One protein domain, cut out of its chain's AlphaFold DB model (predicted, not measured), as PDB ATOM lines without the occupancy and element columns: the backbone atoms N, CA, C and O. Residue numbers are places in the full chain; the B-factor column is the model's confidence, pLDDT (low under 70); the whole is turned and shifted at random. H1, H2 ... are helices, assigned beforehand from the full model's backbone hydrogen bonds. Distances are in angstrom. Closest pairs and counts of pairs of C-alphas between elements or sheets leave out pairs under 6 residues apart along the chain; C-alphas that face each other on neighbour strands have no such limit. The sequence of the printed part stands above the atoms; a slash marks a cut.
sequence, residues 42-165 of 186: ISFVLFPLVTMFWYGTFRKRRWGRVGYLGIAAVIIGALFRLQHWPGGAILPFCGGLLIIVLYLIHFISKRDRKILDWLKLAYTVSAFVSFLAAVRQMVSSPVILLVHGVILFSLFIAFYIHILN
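Overview. This is residues 42 to 165 of the 186 residues of an uncharacterized protein of Sphingobacteriales bacterium (UniProt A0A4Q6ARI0). H6, H5, H4 and H3 zigzag in a curved row. H1 packs on H5, making an up-and-down bundle with H5 and H6. The printed part, 124 residues with six named helices, H1 to H6, is all helix and compact: radius of gyration of the C-alphas 14.8 A, spans 43 by 34 by 22 A.

Arrangement. H6, residues 142 to 165, touches H5, residues 115 to 135. H5 touches H4, residues 90 to 108, and, with residues 120 to 127 alone, H1, residues 42 to 54. The closest C-alphas are 123 and 155, 6.3 A; 128 and 96, 6.4 A; 120 and 52, 6.5 A. H3, residues 62 to 82, touches H4, closest at C-alphas 74 and 92, 3.9 A; H2, residues 57 to 60, is near both. H4, H5 and H6 have every O i to N i+4 pair within hydrogen-bond range.

Along the chain. H1 begins at C-alpha 42 (-53.086, 48.047, -17.906); H6 ends at C-alpha 165 (-60.982, 22.907, -17.722).

Size, cuts and confidence. The printed part has no cut; residues 138 to 140 have pLDDT under 70.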
ATOM      1  N   ILE A  42     -53.235  48.106 -19.368       85.75
ATOM      2  CA  ILE A  42     -53.086  48.047 -17.906       85.75
ATOM      3  C   ILE A  42     -54.182  47.168 -17.295       85.75
ATOM      4  O   ILE A  42     -53.893  46.308 -16.464       85.75
ATOM      5  N   SER A  43     -55.430  47.337 -17.734       87.25
ATOM      6  CA  SER A  43     -56.561  46.529 -17.259       87.25
ATOM      7  C   SER A  43     -56.360  45.044 -17.562       87.25
ATOM      8  O   SER A  43     -56.615  44.197 -16.704       87.25
ATOM      9  N   PHE A  44     -55.833  44.727 -18.746       86.19
ATOM     10  CA  PHE A  44     -55.506  43.367 -19.164       86.19
ATOM     11  C   PHE A  44     -54.390  42.733 -18.323       86.19
ATOM     12  O   PHE A  44     -54.414  41.529 -18.099       86.19
ATOM     13  N   VAL A  45     -53.439  43.518 -17.807       86.75
ATOM     14  CA  VAL A  45     -52.385  43.018 -16.903       86.75
ATOM     15  C   VAL A  45     -52.879  42.886 -15.457       86.75
ATOM     16  O   VAL A  45     -52.537  41.940 -14.744       86.75
ATOM     17  N   LEU A  46     -53.711  43.818 -14.990       87.00
ATOM     18  CA  LEU A  46     -54.182  43.819 -13.602       87.00
ATOM     19  C   LEU A  46     -55.287  42.791 -13.351       87.00
ATOM     20  O   LEU A  46     -55.302  42.156 -12.296       87.00
ATOM     21  N   PHE A  47     -56.201  42.593 -14.300       89.25
ATOM     22  CA  PHE A  47     -57.336  41.688 -14.119       89.25
ATOM     23  C   PHE A  47     -56.918  40.226 -13.836       89.25
ATOM     24  O   PHE A  47     -57.423  39.634 -12.873       89.25
ATOM     25  N   PRO A  48     -55.961  39.622 -14.568       87.06
ATOM     26  CA  PRO A  48     -55.450  38.288 -14.262       87.06
ATOM     27  C   PRO A  48     -54.785  38.235 -12.891       87.06
ATOM     28  O   PRO A  48     -55.007  37.289 -12.150       87.06
ATOM     29  N   LEU A  49     -54.046  39.275 -12.499       85.88
ATOM     30  CA  LEU A  49     -53.392  39.335 -11.191       85.88
ATOM     31  C   LEU A  49     -54.422  39.345 -10.050       85.88
ATOM     32  O   LEU A  49     -54.308  38.572  -9.094       85.88
ATOM     33  N   VAL A  50     -55.481  40.150 -10.182       87.31
ATOM     34  CA  VAL A  50     -56.590  40.213  -9.213       87.31
ATOM     35  C   VAL A  50     -57.335  38.882  -9.144       87.31
ATOM     36  O   VAL A  50     -57.595  38.370  -8.053       87.31
ATOM     37  N   THR A  51     -57.660  38.285 -10.290       85.81
ATOM     38  CA  THR A  51     -58.350  36.988 -10.323       85.81
ATOM     39  C   THR A  51     -57.466  35.874  -9.761       85.81
ATOM     40  O   THR A  51     -57.919  35.108  -8.916       85.81
ATOM     41  N   MET A  52     -56.181  35.822 -10.112       83.25
ATOM     42  CA  MET A  52     -55.201  34.885  -9.550       83.25
ATOM     43  C   MET A  52     -55.090  34.994  -8.029       83.25
ATOM     44  O   MET A  52     -55.029  33.962  -7.342       83.25
ATOM     45  N   PHE A  53     -55.093  36.222  -7.511       82.12
ATOM     46  CA  PHE A  53     -55.102  36.500  -6.081       82.12
ATOM     47  C   PHE A  53     -56.401  36.016  -5.428       82.12
ATOM     48  O   PHE A  53     -56.367  35.361  -4.385       82.12
ATOM     49  N   TRP A  54     -57.547  36.260  -6.069       83.94
ATOM     50  CA  TRP A  54     -58.858  35.844  -5.568       83.94
ATOM     51  C   TRP A  54     -59.034  34.319  -5.539       83.94
ATOM     52  O   TRP A  54     -59.552  33.774  -4.567       83.94
ATOM     53  N   TYR A  55     -58.553  33.624  -6.572       82.88
ATOM     54  CA  TYR A  55     -58.510  32.159  -6.665       82.88
ATOM     55  C   TYR A  55     -57.343  31.535  -5.881       82.88
ATOM     56  O   TYR A  55     -57.070  30.340  -5.987       82.88
ATOM     57  N   GLY A  56     -56.563  32.334  -5.156       76.62
ATOM     58  CA  GLY A  56     -55.398  31.882  -4.408       76.62
ATOM     59  C   GLY A  56     -55.742  31.440  -2.992       76.62
ATOM     60  O   GLY A  56     -56.439  32.137  -2.261       76.62
ATOM     61  N   THR A  57     -55.121  30.353  -2.527       79.81
ATOM     62  CA  THR A  57     -55.068  30.042  -1.086       79.81
ATOM     63  C   THR A  57     -54.252  31.065  -0.290       79.81
ATOM     64  O   THR A  57     -54.333  31.098   0.936       79.81
ATOM     65  N   PHE A  58     -53.502  31.933  -0.980       78.62
ATOM     66  CA  PHE A  58     -52.714  33.016  -0.393       78.62
ATOM     67  C   PHE A  58     -53.562  33.967   0.468       78.62
ATOM     68  O   PHE A  58     -53.134  34.346   1.556       78.62
ATOM     69  N   ARG A  59     -54.804  34.269   0.052       79.06
ATOM     70  CA  ARG A  59     -55.705  35.195   0.765       79.06
ATOM     71  C   ARG A  59     -56.006  34.770   2.205       79.06
ATOM     72  O   ARG A  59     -56.189  35.621   3.067       79.06
ATOM     73  N   LYS A  60     -56.076  33.460   2.465       78.44
ATOM     74  CA  LYS A  60     -56.474  32.905   3.771       78.44
ATOM     75  C   LYS A  60     -55.311  32.802   4.770       78.44
ATOM     76  O   LYS A  60     -55.543  32.628   5.959       78.44
ATOM     77  N   ARG A  61     -54.055  32.893   4.315       82.06
ATOM     78  CA  ARG A  61     -52.865  32.785   5.180       82.06
ATOM     79  C   ARG A  61     -52.572  34.116   5.878       82.06
ATOM     80  O   ARG A  61     -52.873  35.185   5.356       82.06
ATOM     81  N   ARG A  62     -51.874  34.064   7.023       84.19
ATOM     82  CA  ARG A  62     -51.398  35.254   7.764       84.19
ATOM     83  C   ARG A  62     -50.635  36.239   6.866       84.19
ATOM     84  O   ARG A  62     -50.841  37.444   6.986       84.19
ATOM     85  N   TRP A  63     -49.835  35.712   5.938       83.62
ATOM     86  CA  TRP A  63     -49.049  36.462   4.951       83.62
ATOM     87  C   TRP A  63     -49.893  37.170   3.883       83.62
ATOM     88  O   TRP A  63     -49.459  38.183   3.339       83.62
ATOM     89  N   GLY A  64     -51.124  36.708   3.638       86.31
ATOM     90  CA  GLY A  64     -52.052  37.346   2.703       86.31
ATOM     91  C   GLY A  64     -52.397  38.780   3.104       86.31
ATOM     92  O   GLY A  64     -52.503  39.649   2.242       86.31
ATOM     93  N   ARG A  65     -52.471  39.058   4.417       89.12
ATOM     94  CA  ARG A  65     -52.712  40.413   4.942       89.12
ATOM     95  C   ARG A  65     -51.589  41.387   4.596       89.12
ATOM     96  O   ARG A  65     -51.864  42.511   4.200       89.12
ATOM     97  N   VAL A  66     -50.338  40.938   4.690       92.69
ATOM     98  CA  VAL A  66     -49.168  41.742   4.299       92.69
ATOM     99  C   VAL A  66     -49.149  41.959   2.782       92.69
ATOM    100  O   VAL A  66     -48.779  43.031   2.316       92.69
ATOM    101  N   GLY A  67     -49.645  40.990   2.007       91.31
ATOM    102  CA  GLY A  67     -49.816  41.136   0.561       91.31
ATOM    103  C   GLY A  67     -50.717  42.312   0.170       91.31
ATOM    104  O   GLY A  67     -50.405  43.018  -0.786       91.31
ATOM    105  N   TYR A  68     -51.778  42.588   0.938       90.75
ATOM    106  CA  TYR A  68     -52.629  43.759   0.699       90.75
ATOM    107  C   TYR A  68     -51.892  45.085   0.882       90.75
ATOM    108  O   TYR A  68     -52.161  46.020   0.134       90.75
ATOM    109  N   LEU A  69     -50.935  45.164   1.815       94.06
ATOM    110  CA  LEU A  69     -50.087  46.350   1.962       94.06
ATOM    111  C   LEU A  69     -49.206  46.552   0.726       94.06
ATOM    112  O   LEU A  69     -49.060  47.678   0.261       94.06
ATOM    113  N   GLY A  70     -48.682  45.465   0.152       93.94
ATOM    114  CA  GLY A  70     -47.950  45.514  -1.115       93.94
ATOM    115  C   GLY A  70     -48.814  46.032  -2.267       93.94
ATOM    116  O   GLY A  70     -48.399  46.935  -2.987       93.94
ATOM    117  N   ILE A  71     -50.047  45.528  -2.397       91.50
ATOM    118  CA  ILE A  71     -51.002  45.987  -3.422       91.50
ATOM    119  C   ILE A  71     -51.352  47.467  -3.217       91.50
ATOM    120  O   ILE A  71     -51.324  48.241  -4.171       91.50
ATOM    121  N   ALA A  72     -51.632  47.878  -1.978       93.62
ATOM    122  CA  ALA A  72     -51.914  49.271  -1.648       93.62
ATOM    123  C   ALA A  72     -50.728  50.184  -1.992       93.62
ATOM    124  O   ALA A  72     -50.927  51.222  -2.618       93.62
ATOM    125  N   ALA A  73     -49.497  49.777  -1.669       95.44
ATOM    126  CA  ALA A  73     -48.286  50.515  -2.025       95.44
ATOM    127  C   ALA A  73     -48.104  50.648  -3.550       95.44
ATOM    128  O   ALA A  73     -47.727  51.718  -4.025       95.44
ATOM    129  N   VAL A  74     -48.433  49.610  -4.329       92.19
ATOM    130  CA  VAL A  74     -48.438  49.687  -5.802       92.19
ATOM    131  C   VAL A  74     -49.455  50.707  -6.310       92.19
ATOM    132  O   VAL A  74     -49.103  51.546  -7.135       92.19
ATOM    133  N   ILE A  75     -50.690  50.677  -5.805       91.50
ATOM    134  CA  ILE A  75     -51.764  51.577  -6.255       91.50
ATOM    135  C   ILE A  75     -51.467  53.032  -5.869       91.50
ATOM    136  O   ILE A  75     -51.498  53.912  -6.726       91.50
ATOM    137  N   ILE A  76     -51.140  53.286  -4.598       94.69
ATOM    138  CA  ILE A  76     -50.803  54.632  -4.102       94.69
ATOM    139  C   ILE A  76     -49.561  55.158  -4.827       94.69
ATOM    140  O   ILE A  76     -49.506  56.313  -5.238       94.69
ATOM    141  N   GLY A  77     -48.579  54.290  -5.053       92.88
ATOM    142  CA  GLY A  77     -47.377  54.615  -5.802       92.88
ATOM    143  C   GLY A  77     -47.646  55.009  -7.252       92.88
ATOM    144  O   GLY A  77     -47.122  56.009  -7.742       92.88
ATOM    145  N   ALA A  78     -48.504  54.253  -7.938       88.62
ATOM    146  CA  ALA A  78     -48.946  54.592  -9.286       88.62
ATOM    147  C   ALA A  78     -49.667  55.950  -9.318       88.62
ATOM    148  O   ALA A  78     -49.415  56.748 -10.219       88.62
ATOM    149  N   LEU A  79     -50.489  56.250  -8.306       92.06
ATOM    150  CA  LEU A  79     -51.149  57.548  -8.166       92.06
ATOM    151  C   LEU A  79     -50.142  58.698  -7.999       92.06
ATOM    152  O   LEU A  79     -50.256  59.712  -8.683       92.06
ATOM    153  N   PHE A  80     -49.113  58.534  -7.165       94.38
ATOM    154  CA  PHE A  80     -48.048  59.537  -7.021       94.38
ATOM    155  C   PHE A  80     -47.271  59.764  -8.316       94.38
ATOM    156  O   PHE A  80     -46.912  60.899  -8.631       94.38
ATOM    157  N   ARG A  81     -47.053  58.706  -9.108       87.44
ATOM    158  CA  ARG A  81     -46.437  58.834 -10.433       87.44
ATOM    159  C   ARG A  81     -47.320  59.636 -11.394       87.44
ATOM    160  O   ARG A  81     -46.788  60.469 -12.116       87.44
ATOM    161  N   LEU A  82     -48.642  59.437 -11.365       87.06
ATOM    162  CA  LEU A  82     -49.593  60.243 -12.150       87.06
ATOM    163  C   LEU A  82     -49.573  61.722 -11.734       87.06
ATOM    164  O   LEU A  82     -49.651  62.611 -12.577       87.06
ATOM    165  N   GLN A  83     -49.410  61.995 -10.441       94.56
ATOM    166  CA  GLN A  83     -49.304  63.352  -9.902       94.56
ATOM    167  C   GLN A  83     -47.904  63.976 -10.066       94.56
ATOM    168  O   GLN A  83     -47.678  65.072  -9.565       94.56
ATOM    169  N   HIS A  84     -46.969  63.303 -10.747       91.31
ATOM    170  CA  HIS A  84     -45.591  63.766 -10.958       91.31
ATOM    171  C   HIS A  84     -44.800  64.024  -9.661       91.31
ATOM    172  O   HIS A  84     -43.854  64.812  -9.648       91.31
ATOM    173  N   TRP A  85     -45.142  63.343  -8.562       96.81
ATOM    174  CA  TRP A  85     -44.405  63.498  -7.308       96.81
ATOM    175  C   TRP A  85     -42.970  62.962  -7.437       96.81
ATOM    176  O   TRP A  85     -42.765  61.868  -7.986       96.81
ATOM    177  N   PRO A  86     -41.967  63.681  -6.896       94.56
ATOM    178  CA  PRO A  86     -40.587  63.221  -6.911       94.56
ATOM    179  C   PRO A  86     -40.482  61.892  -6.156       94.56
ATOM    180  O   PRO A  86     -40.947  61.754  -5.029       94.56
ATOM    181  N   GLY A  87     -39.899  60.879  -6.801       91.44
ATOM    182  CA  GLY A  87     -39.780  59.544  -6.211       91.44
ATOM    183  C   GLY A  87     -41.067  58.707  -6.224       91.44
ATOM    184  O   GLY A  87     -41.083  57.636  -5.620       91.44
ATOM    185  N   GLY A  88     -42.119  59.106  -6.955       91.38
ATOM    186  CA  GLY A  88     -43.371  58.337  -7.061       91.38
ATOM    187  C   GLY A  88     -43.196  56.883  -7.535       91.38
ATOM    188  O   GLY A  88     -44.036  56.036  -7.260       91.38
ATOM    189  N   ALA A  89     -42.073  56.553  -8.185       90.94
ATOM    190  CA  ALA A  89     -41.733  55.189  -8.598       90.94
ATOM    191  C   ALA A  89     -41.183  54.285  -7.472       90.94
ATOM    192  O   ALA A  89     -41.171  53.063  -7.640       90.94
ATOM    193  N   ILE A  90     -40.776  54.839  -6.324       95.00
ATOM    194  CA  ILE A  90     -40.201  54.077  -5.197       95.00
ATOM    195  C   ILE A  90     -41.274  53.226  -4.511       95.00
ATOM    196  O   ILE A  90     -41.084  52.032  -4.293       95.00
ATOM    197  N   LEU A  91     -42.427  53.822  -4.201       95.38
ATOM    198  CA  LEU A  91     -43.514  53.130  -3.508       95.38
ATOM    199  C   LEU A  91     -44.069  51.909  -4.280       95.38
ATOM    200  O   LEU A  91     -44.171  50.837  -3.676       95.38
ATOM    201  N   PRO A  92     -44.352  51.990  -5.599       93.31
ATOM    202  CA  PRO A  92     -44.804  50.833  -6.359       93.31
ATOM    203  C   PRO A  92     -43.697  49.802  -6.592       93.31
ATOM    204  O   PRO A  92     -43.990  48.608  -6.644       93.31
ATOM    205  N   PHE A  93     -42.426  50.218  -6.642       94.88
ATOM    206  CA  PHE A  93     -41.295  49.290  -6.645       94.88
ATOM    207  C   PHE A  93     -41.244  48.458  -5.357       94.88
ATOM    208  O   PHE A  93     -41.241  47.230  -5.423       94.88
ATOM    209  N   CYS A  94     -41.276  49.110  -4.191       96.50
ATOM    210  CA  CYS A  94     -41.274  48.427  -2.896       96.50
ATOM    211  C   CYS A  94     -42.507  47.530  -2.724       96.50
ATOM    212  O   CYS A  94     -42.381  46.396  -2.264       96.50
ATOM    213  N   GLY A  95     -43.687  48.005  -3.136       95.25
ATOM    214  CA  GLY A  95     -44.925  47.226  -3.103       95.25
ATOM    215  C   GLY A  95     -44.868  45.981  -3.990       95.25
ATOM    216  O   GLY A  95     -45.199  44.886  -3.535       95.25
ATOM    217  N   GLY A  96     -44.394  46.119  -5.231       93.88
ATOM    218  CA  GLY A  96     -44.236  44.995  -6.156       93.88
ATOM    219  C   GLY A  96     -43.204  43.975  -5.670       93.88
ATOM    220  O   GLY A  96     -43.464  42.772  -5.699       93.88
ATOM    221  N   LEU A  97     -42.073  44.452  -5.138       96.25
ATOM    222  CA  LEU A  97     -41.040  43.595  -4.556       96.25
ATOM    223  C   LEU A  97     -41.580  42.811  -3.352       96.25
ATOM    224  O   LEU A  97     -41.369  41.602  -3.258       96.25
ATOM    225  N   LEU A  98     -42.337  43.473  -2.470       95.62
ATOM    226  CA  LEU A  98     -42.998  42.831  -1.336       95.62
ATOM    227  C   LEU A  98     -43.968  41.732  -1.795       95.62
ATOM    228  O   LEU A  98     -43.958  40.640  -1.229       95.62
ATOM    229  N   ILE A  99     -44.772  41.987  -2.835       93.81
ATOM    230  CA  ILE A  99     -45.691  40.986  -3.400       93.81
ATOM    231  C   ILE A  99     -44.917  39.758  -3.891       93.81
ATOM    232  O   ILE A  99     -45.294  38.642  -3.537       93.81
ATOM    233  N   ILE A 100     -43.829  39.937  -4.650       94.94
ATOM    234  CA  ILE A 100     -43.017  38.809  -5.143       94.94
ATOM    235  C   ILE A 100     -42.428  38.008  -3.993       94.94
ATOM    236  O   ILE A 100     -42.550  36.786  -3.987       94.94
ATOM    237  N   VAL A 101     -41.803  38.677  -3.023       95.62
ATOM    238  CA  VAL A 101     -41.158  38.003  -1.890       95.62
ATOM    239  C   VAL A 101     -42.186  37.193  -1.102       95.62
ATOM    240  O   VAL A 101     -41.966  36.012  -0.833       95.62
ATOM    241  N   LEU A 102     -43.347  37.778  -0.793       93.75
ATOM    242  CA  LEU A 102     -44.419  37.068  -0.095       93.75
ATOM    243  C   LEU A 102     -44.959  35.892  -0.907       93.75
ATOM    244  O   LEU A 102     -45.229  34.827  -0.346       93.75
ATOM    245  N   TYR A 103     -45.114  36.070  -2.220       91.81
ATOM    246  CA  TYR A 103     -45.595  35.008  -3.092       91.81
ATOM    247  C   TYR A 103     -44.578  33.868  -3.203       91.81
ATOM    248  O   TYR A 103     -44.966  32.702  -3.174       91.81
ATOM    249  N   LEU A 104     -43.283  34.183  -3.244       94.44
ATOM    250  CA  LEU A 104     -42.196  33.209  -3.271       94.44
ATOM    251  C   LEU A 104     -42.115  32.415  -1.961       94.44
ATOM    252  O   LEU A 104     -42.054  31.187  -1.998       94.44
ATOM    253  N   ILE A 105     -42.203  33.087  -0.807       93.88
ATOM    254  CA  ILE A 105     -42.266  32.424   0.508       93.88
ATOM    255  C   ILE A 105     -43.466  31.473   0.563       93.88
ATOM    256  O   ILE A 105     -43.333  30.317   0.971       93.88
ATOM    257  N   HIS A 106     -44.641  31.936   0.123       90.94
ATOM    258  CA  HIS A 106     -45.851  31.109   0.067       90.94
ATOM    259  C   HIS A 106     -45.693  29.913  -0.874       90.94
ATOM    260  O   HIS A 106     -46.117  28.810  -0.536       90.94
ATOM    261  N   PHE A 107     -45.068  30.118  -2.031       92.69
ATOM    262  CA  PHE A 107     -44.817  29.076  -3.021       92.69
ATOM    263  C   PHE A 107     -43.862  27.993  -2.496       92.69
ATOM    264  O   PHE A 107     -44.142  26.805  -2.647       92.69
ATOM    265  N   ILE A 108     -42.774  28.387  -1.827       94.12
ATOM    266  CA  ILE A 108     -41.804  27.456  -1.229       94.12
ATOM    267  C   ILE A 108     -42.426  26.696  -0.049       94.12
ATOM    268  O   ILE A 108     -42.157  25.510   0.122       94.12
ATOM    269  N   SER A 109     -43.303  27.345   0.723       91.75
ATOM    270  CA  SER A 109     -43.972  26.740   1.888       91.75
ATOM    271  C   SER A 109     -45.040  25.698   1.528       91.75
ATOM    272  O   SER A 109     -45.573  25.029   2.416       91.75
ATOM    273  N   LYS A 110     -45.414  25.568   0.249       88.44
ATOM    274  CA  LYS A 110     -46.374  24.558  -0.209       88.44
ATOM    275  C   LYS A 110     -45.680  23.224  -0.463       88.44
ATOM    276  O   LYS A 110     -44.737  23.157  -1.248       88.44
ATOM    277  N   ARG A 111     -46.217  22.162   0.148       87.19
ATOM    278  CA  ARG A 111     -45.782  20.773  -0.076       87.19
ATOM    279  C   ARG A 111     -46.112  20.308  -1.496       87.19
ATOM    280  O   ARG A 111     -45.219  19.854  -2.200       87.19
ATOM    281  N   ASP A 112     -47.351  20.538  -1.933       88.62
ATOM    282  CA  ASP A 112     -47.832  20.157  -3.263       88.62
ATOM    283  C   ASP A 112     -48.051  21.400  -4.129       88.62
ATOM    284  O   ASP A 112     -48.839  22.294  -3.795       88.62
ATOM    285  N   ARG A 113     -47.332  21.471  -5.251       88.88
ATOM    286  CA  ARG A 113     -47.374  22.606  -6.181       88.88
ATOM    287  C   ARG A 113     -48.230  22.228  -7.378       88.88
ATOM    288  O   ARG A 113     -47.827  21.412  -8.201       88.88
ATOM    289  N   LYS A 114     -49.411  22.835  -7.488       91.12
ATOM    290  CA  LYS A 114     -50.272  22.650  -8.664       91.12
ATOM    291  C   LYS A 114     -49.742  23.497  -9.825       91.12
ATOM    292  O   LYS A 114     -49.104  24.524  -9.600       91.12
ATOM    293  N   ILE A 115     -50.066  23.132 -11.068       89.88
ATOM    294  CA  ILE A 115     -49.718  23.937 -12.259       89.88
ATOM    295  C   ILE A 115     -50.172  25.401 -12.125       89.88
ATOM    296  O   ILE A 115     -49.456  26.327 -12.497       89.88
ATOM    297  N   LEU A 116     -51.321  25.615 -11.482       88.81
ATOM    298  CA  LEU A 116     -51.859  26.934 -11.177       88.81
ATOM    299  C   LEU A 116     -50.914  27.789 -10.315       88.81
ATOM    300  O   LEU A 116     -50.867  29.004 -10.481       88.81
ATOM    301  N   ASP A 117     -50.162  27.183  -9.395       90.75
ATOM    302  CA  ASP A 117     -49.220  27.909  -8.541       90.75
ATOM    303  C   ASP A 117     -48.001  28.392  -9.333       90.75
ATOM    304  O   ASP A 117     -47.562  29.527  -9.138       90.75
ATOM    305  N   TRP A 118     -47.515  27.568 -10.265       93.50
ATOM    306  CA  TRP A 118     -46.445  27.929 -11.197       93.50
ATOM    307  C   TRP A 118     -46.866  29.056 -12.137       93.50
ATOM    308  O   TRP A 118     -46.136  30.037 -12.267       93.50
ATOM    309  N   LEU A 119     -48.065  28.966 -12.724       92.81
ATOM    310  CA  LEU A 119     -48.609  30.018 -13.589       92.81
ATOM    311  C   LEU A 119     -48.708  31.357 -12.856       92.81
ATOM    312  O   LEU A 119     -48.305  32.385 -13.392       92.81
ATOM    313  N   LYS A 120     -49.181  31.347 -11.606       91.69
ATOM    314  CA  LYS A 120     -49.278  32.562 -10.787       91.69
ATOM    315  C   LYS A 120     -47.917  33.161 -10.451       91.69
ATOM    316  O   LYS A 120     -47.766  34.381 -10.505       91.69
ATOM    317  N   LEU A 121     -46.935  32.326 -10.107       93.56
ATOM    318  CA  LEU A 121     -45.580  32.791  -9.812       93.56
ATOM    319  C   LEU A 121     -44.942  33.407 -11.063       93.56
ATOM    320  O   LEU A 121     -44.477  34.543 -11.007       93.56
ATOM    321  N   ALA A 122     -44.988  32.693 -12.190       95.12
ATOM    322  CA  ALA A 122     -44.457  33.159 -13.467       95.12
ATOM    323  C   ALA A 122     -45.110  34.477 -13.904       95.12
ATOM    324  O   ALA A 122     -44.413  35.414 -14.288       95.12
ATOM    325  N   TYR A 123     -46.436  34.581 -13.773       94.38
ATOM    326  CA  TYR A 123     -47.168  35.801 -14.104       94.38
ATOM    327  C   TYR A 123     -46.766  36.971 -13.206       94.38
ATOM    328  O   TYR A 123     -46.468  38.051 -13.704       94.38
ATOM    329  N   THR A 124     -46.691  36.752 -11.890       92.31
ATOM    330  CA  THR A 124     -46.324  37.795 -10.917       92.31
ATOM    331  C   THR A 124     -44.907  38.318 -11.166       92.31
ATOM    332  O   THR A 124     -44.687  39.529 -11.174       92.31
ATOM    333  N   VAL A 125     -43.952  37.418 -11.418       94.19
ATOM    334  CA  VAL A 125     -42.568  37.789 -11.742       94.19
ATOM    335  C   VAL A 125     -42.507  38.541 -13.072       94.19
ATOM    336  O   VAL A 125     -41.926  39.623 -13.123       94.19
ATOM    337  N   SER A 126     -43.148  38.029 -14.125       93.69
ATOM    338  CA  SER A 126     -43.160  38.677 -15.444       93.69
ATOM    339  C   SER A 126     -43.800  40.072 -15.398       93.69
ATOM    340  O   SER A 126     -43.258  41.033 -15.953       93.69
ATOM    341  N   ALA A 127     -44.900  40.231 -14.651       91.06
ATOM    342  CA  ALA A 127     -45.570  41.514 -14.459       91.06
ATOM    343  C   ALA A 127     -44.663  42.525 -13.741       91.06
ATOM    344  O   ALA A 127     -44.597  43.690 -14.133       91.06
ATOM    345  N   PHE A 128     -43.911  42.086 -12.729       91.88
ATOM    346  CA  PHE A 128     -42.958  42.958 -12.050       91.88
ATOM    347  C   PHE A 128     -41.765  43.334 -12.931       91.88
ATOM    348  O   PHE A 128     -41.375  44.498 -12.943       91.88
ATOM    349  N   VAL A 129     -41.210  42.397 -13.705       90.94
ATOM    350  CA  VAL A 129     -40.137  42.707 -14.667       90.94
ATOM    351  C   VAL A 129     -40.623  43.740 -15.688       90.94
ATOM    352  O   VAL A 129     -39.931  44.726 -15.940       90.94
ATOM    353  N   SER A 130     -41.851  43.579 -16.185       87.25
ATOM    354  CA  SER A 130     -42.497  44.538 -17.088       87.25
ATOM    355  C   SER A 130     -42.627  45.920 -16.443       87.25
ATOM    356  O   SER A 130     -42.304  46.936 -17.059       87.25
ATOM    357  N   PHE A 131     -43.018  45.966 -15.167       86.94
ATOM    358  CA  PHE A 131     -43.065  47.202 -14.391       86.94
ATOM    359  C   PHE A 131     -41.680  47.859 -14.241       86.94
ATOM    360  O   PHE A 131     -41.552  49.058 -14.483       86.94
ATOM    361  N   LEU A 132     -40.631  47.102 -13.897       88.44
ATOM    362  CA  LEU A 132     -39.264  47.632 -13.778       88.44
ATOM    363  C   LEU A 132     -38.766  48.223 -15.092       88.44
ATOM    364  O   LEU A 132     -38.171  49.305 -15.114       88.44
ATOM    365  N   ALA A 133     -39.043  47.522 -16.186       86.19
ATOM    366  CA  ALA A 133     -38.674  47.954 -17.517       86.19
ATOM    367  C   ALA A 133     -39.389  49.281 -17.867       86.19
ATOM    368  O   ALA A 133     -38.748  50.223 -18.345       86.19
ATOM    369  N   ALA A 134     -40.679  49.407 -17.528       81.56
ATOM    370  CA  ALA A 134     -41.463  50.631 -17.711       81.56
ATOM    371  C   ALA A 134     -41.034  51.795 -16.789       81.56
ATOM    372  O   ALA A 134     -41.194  52.968 -17.134       81.56
ATOM    373  N   VAL A 135     -40.500  51.515 -15.596       81.25
ATOM    374  CA  VAL A 135     -39.948  52.549 -14.700       81.25
ATOM    375  C   VAL A 135     -38.634  53.101 -15.240       81.25
ATOM    376  O   VAL A 135     -38.449  54.314 -15.249       81.25
ATOM    377  N   ARG A 136     -37.729  52.236 -15.711       79.44
ATOM    378  CA  ARG A 136     -36.388  52.654 -16.149       79.44
ATOM    379  C   ARG A 136     -36.350  53.338 -17.517       79.44
ATOM    380  O   ARG A 136     -35.259  53.629 -17.988       79.44
ATOM    381  N   GLN A 137     -37.496  53.517 -18.180       72.75
ATOM    382  CA  GLN A 137     -37.573  53.900 -19.600       72.75
ATOM    383  C   GLN A 137     -36.728  52.984 -20.517       72.75
ATOM    384  O   GLN A 137     -36.536  53.274 -21.692       72.75
ATOM    385  N   MET A 138     -36.262  51.835 -20.002       57.97
ATOM    386  CA  MET A 138     -35.498  50.829 -20.745       57.97
ATOM    387  C   MET A 138     -36.374  50.129 -21.792       57.97
ATOM    388  O   MET A 138     -35.865  49.511 -22.720       57.97
ATOM    389  N   VAL A 139     -37.695  50.280 -21.682       58.25
ATOM    390  CA  VAL A 139     -38.686  49.879 -22.693       58.25
ATOM    391  C   VAL A 139     -38.839  50.960 -23.770       58.25
ATOM    392  O   VAL A 139     -39.901  51.131 -24.351       58.25
ATOM    393  N   SER A 140     -37.781  51.713 -24.064       60.59
ATOM    394  CA  SER A 140     -37.710  52.459 -25.321       60.59
ATOM    395  C   SER A 140     -37.592  51.511 -26.517       60.59
ATOM    396  O   SER A 140     -37.985  51.869 -27.623       60.59
ATOM    397  N   SER A 141     -37.105  50.280 -26.304       78.31
ATOM    398  CA  SER A 141     -37.105  49.253 -27.341       78.31
ATOM    399  C   SER A 141     -38.506  48.644 -27.504       78.31
ATOM    400  O   SER A 141     -38.953  47.913 -26.608       78.31
ATOM    401  N   PRO A 142     -39.185  48.854 -28.651       80.38
ATOM    402  CA  PRO A 142     -40.483  48.233 -28.925       80.38
ATOM    403  C   PRO A 142     -40.406  46.698 -28.897       80.38
ATOM    404  O   PRO A 142     -41.388  46.032 -28.575       80.38
ATOM    405  N   VAL A 143     -39.221  46.126 -29.149       82.19
ATOM    406  CA  VAL A 143     -38.977  44.678 -29.103       82.19
ATOM    407  C   VAL A 143     -39.113  44.134 -27.682       82.19
ATOM    408  O   VAL A 143     -39.752  43.104 -27.481       82.19
ATOM    409  N   ILE A 144     -38.559  44.821 -26.677       81.50
ATOM    410  CA  ILE A 144     -38.640  44.361 -25.279       81.50
ATOM    411  C   ILE A 144     -40.095  44.369 -24.806       81.50
ATOM    412  O   ILE A 144     -40.524  43.409 -24.162       81.50
ATOM    413  N   LEU A 145     -40.857  45.412 -25.159       80.62
ATOM    414  CA  LEU A 145     -42.285  45.502 -24.847       80.62
ATOM    415  C   LEU A 145     -43.067  44.357 -25.496       80.62
ATOM    416  O   LEU A 145     -43.870  43.712 -24.825       80.62
ATOM    417  N   LEU A 146     -42.801  44.082 -26.778       84.31
ATOM    418  CA  LEU A 146     -43.452  43.010 -27.527       84.31
ATOM    419  C   LEU A 146     -43.183  41.643 -26.891       84.31
ATOM    420  O   LEU A 146     -44.124  40.902 -26.618       84.31
ATOM    421  N   VAL A 147     -41.917  41.326 -26.607       87.44
ATOM    422  CA  VAL A 147     -41.526  40.047 -25.993       87.44
ATOM    423  C   VAL A 147     -42.221  39.856 -24.643       87.44
ATOM    424  O   VAL A 147     -42.803  38.801 -24.394       87.44
ATOM    425  N   HIS A 148     -42.228  40.880 -23.787       85.81
ATOM    426  CA  HIS A 148     -42.908  40.801 -22.490       85.81
ATOM    427  C   HIS A 148     -44.427  40.682 -22.634       85.81
ATOM    428  O   HIS A 148     -45.048  39.888 -21.926       85.81
ATOM    429  N   GLY A 149     -45.018  41.421 -23.576       86.31
ATOM    430  CA  GLY A 149     -46.437  41.328 -23.904       86.31
ATOM    431  C   GLY A 149     -46.833  39.910 -24.310       86.31
ATOM    432  O   GLY A 149     -47.794  39.371 -23.765       86.31
ATOM    433  N   VAL A 150     -46.046  39.268 -25.181       90.25
ATOM    434  CA  VAL A 150     -46.261  37.872 -25.594       90.25
ATOM    435  C   VAL A 150     -46.169  36.922 -24.399       90.25
ATOM    436  O   VAL A 150     -47.057  36.093 -24.225       90.25
ATOM    437  N   ILE A 151     -45.164  37.069 -23.526       92.69
ATOM    438  CA  ILE A 151     -45.022  36.219 -22.329       92.69
ATOM    439  C   ILE A 151     -46.250  36.337 -21.417       92.69
ATOM    440  O   ILE A 151     -46.828  35.323 -21.018       92.69
ATOM    441  N   LEU A 152     -46.666  37.563 -21.081       90.94
ATOM    442  CA  LEU A 152     -47.835  37.794 -20.226       90.94
ATOM    443  C   LEU A 152     -49.118  37.262 -20.868       90.94
ATOM    444  O   LEU A 152     -49.951  36.674 -20.177       90.94
ATOM    445  N   PHE A 153     -49.248  37.419 -22.183       90.00
ATOM    446  CA  PHE A 153     -50.375  36.916 -22.955       90.00
ATOM    447  C   PHE A 153     -50.447  35.385 -22.956       90.00
ATOM    448  O   PHE A 153     -51.499  34.814 -22.669       90.00
ATOM    449  N   SER A 154     -49.326  34.700 -23.188       93.12
ATOM    450  CA  SER A 154     -49.253  33.235 -23.139       93.12
ATOM    451  C   SER A 154     -49.580  32.694 -21.746       93.12
ATOM    452  O   SER A 154     -50.357  31.746 -21.619       93.12
ATOM    453  N   LEU A 155     -49.046  33.318 -20.690       92.50
ATOM    454  CA  LEU A 155     -49.354  32.944 -19.304       92.50
ATOM    455  C   LEU A 155     -50.831  33.166 -18.967       92.50
ATOM    456  O   LEU A 155     -51.439  32.347 -18.274       92.50
ATOM    457  N   PHE A 156     -51.416  34.249 -19.477       89.88
ATOM    458  CA  PHE A 156     -52.838  34.532 -19.336       89.88
ATOM    459  C   PHE A 156     -53.707  33.470 -20.017       89.88
ATOM    460  O   PHE A 156     -54.618  32.943 -19.379       89.88
ATOM    461  N   ILE A 157     -53.405  33.098 -21.267       91.56
ATOM    462  CA  ILE A 157     -54.128  32.036 -21.985       91.56
ATOM    463  C   ILE A 157     -54.030  30.713 -21.226       91.56
ATOM    464  O   ILE A 157     -55.047  30.059 -21.004       91.56
ATOM    465  N   ALA A 158     -52.832  30.331 -20.778       93.69
ATOM    466  CA  ALA A 158     -52.634  29.096 -20.021       93.69
ATOM    467  C   ALA A 158     -53.463  29.081 -18.724       93.69
ATOM    468  O   ALA A 158     -54.094  28.077 -18.388       93.69
ATOM    469  N   PHE A 159     -53.511  30.211 -18.014       91.38
ATOM    470  CA  PHE A 159     -54.353  30.379 -16.831       91.38
ATOM    471  C   PHE A 159     -55.847  30.286 -17.163       91.38
ATOM    472  O   PHE A 159     -56.593  29.615 -16.447       91.38
ATOM    473  N   TYR A 160     -56.283  30.913 -18.252       90.94
ATOM    474  CA  TYR A 160     -57.676  30.886 -18.687       90.94
ATOM    475  C   TYR A 160     -58.137  29.477 -19.079       90.94
ATOM    476  O   TYR A 160     -59.170  29.020 -18.589       90.94
ATOM    477  N   ILE A 161     -57.342  28.751 -19.873       92.06
ATOM    478  CA  ILE A 161     -57.604  27.349 -20.235       92.06
ATOM    479  C   ILE A 161     -57.702  26.486 -18.975       92.06
ATOM    480  O   ILE A 161     -58.612  25.669 -18.851       92.06
ATOM    481  N   HIS A 162     -56.814  26.698 -18.000       90.38
ATOM    482  CA  HIS A 162     -56.887  25.973 -16.735       90.38
ATOM    483  C   HIS A 162     -58.199  26.241 -15.979       90.38
ATOM    484  O   HIS A 162     -58.780  25.307 -15.437       90.38
ATOM    485  N   ILE A 163     -58.694  27.485 -15.956       88.44
ATOM    486  CA  ILE A 163     -59.990  27.826 -15.337       88.44
ATOM    487  C   ILE A 163     -61.172  27.215 -16.102       88.44
ATOM    488  O   ILE A 163     -62.160  26.814 -15.481       88.44
ATOM    489  N   LEU A 164     -61.098  27.164 -17.434       89.06
ATOM    490  CA  LEU A 164     -62.123  26.533 -18.265       89.06
ATOM    491  C   LEU A 164     -62.220  25.032 -17.980       89.06
ATOM    492  O   LEU A 164     -63.321  24.533 -17.764       89.06
ATOM    493  N   ASN A 165     -61.073  24.356 -17.900       90.31
ATOM    494  CA  ASN A 165     -60.982  22.907 -17.722       90.31
ATOM    495  C   ASN A 165     -61.331  22.420 -16.309       90.31
ATOM    496  O   ASN A 165     -61.468  21.217 -16.107       90.31
TER     497      ASN A 165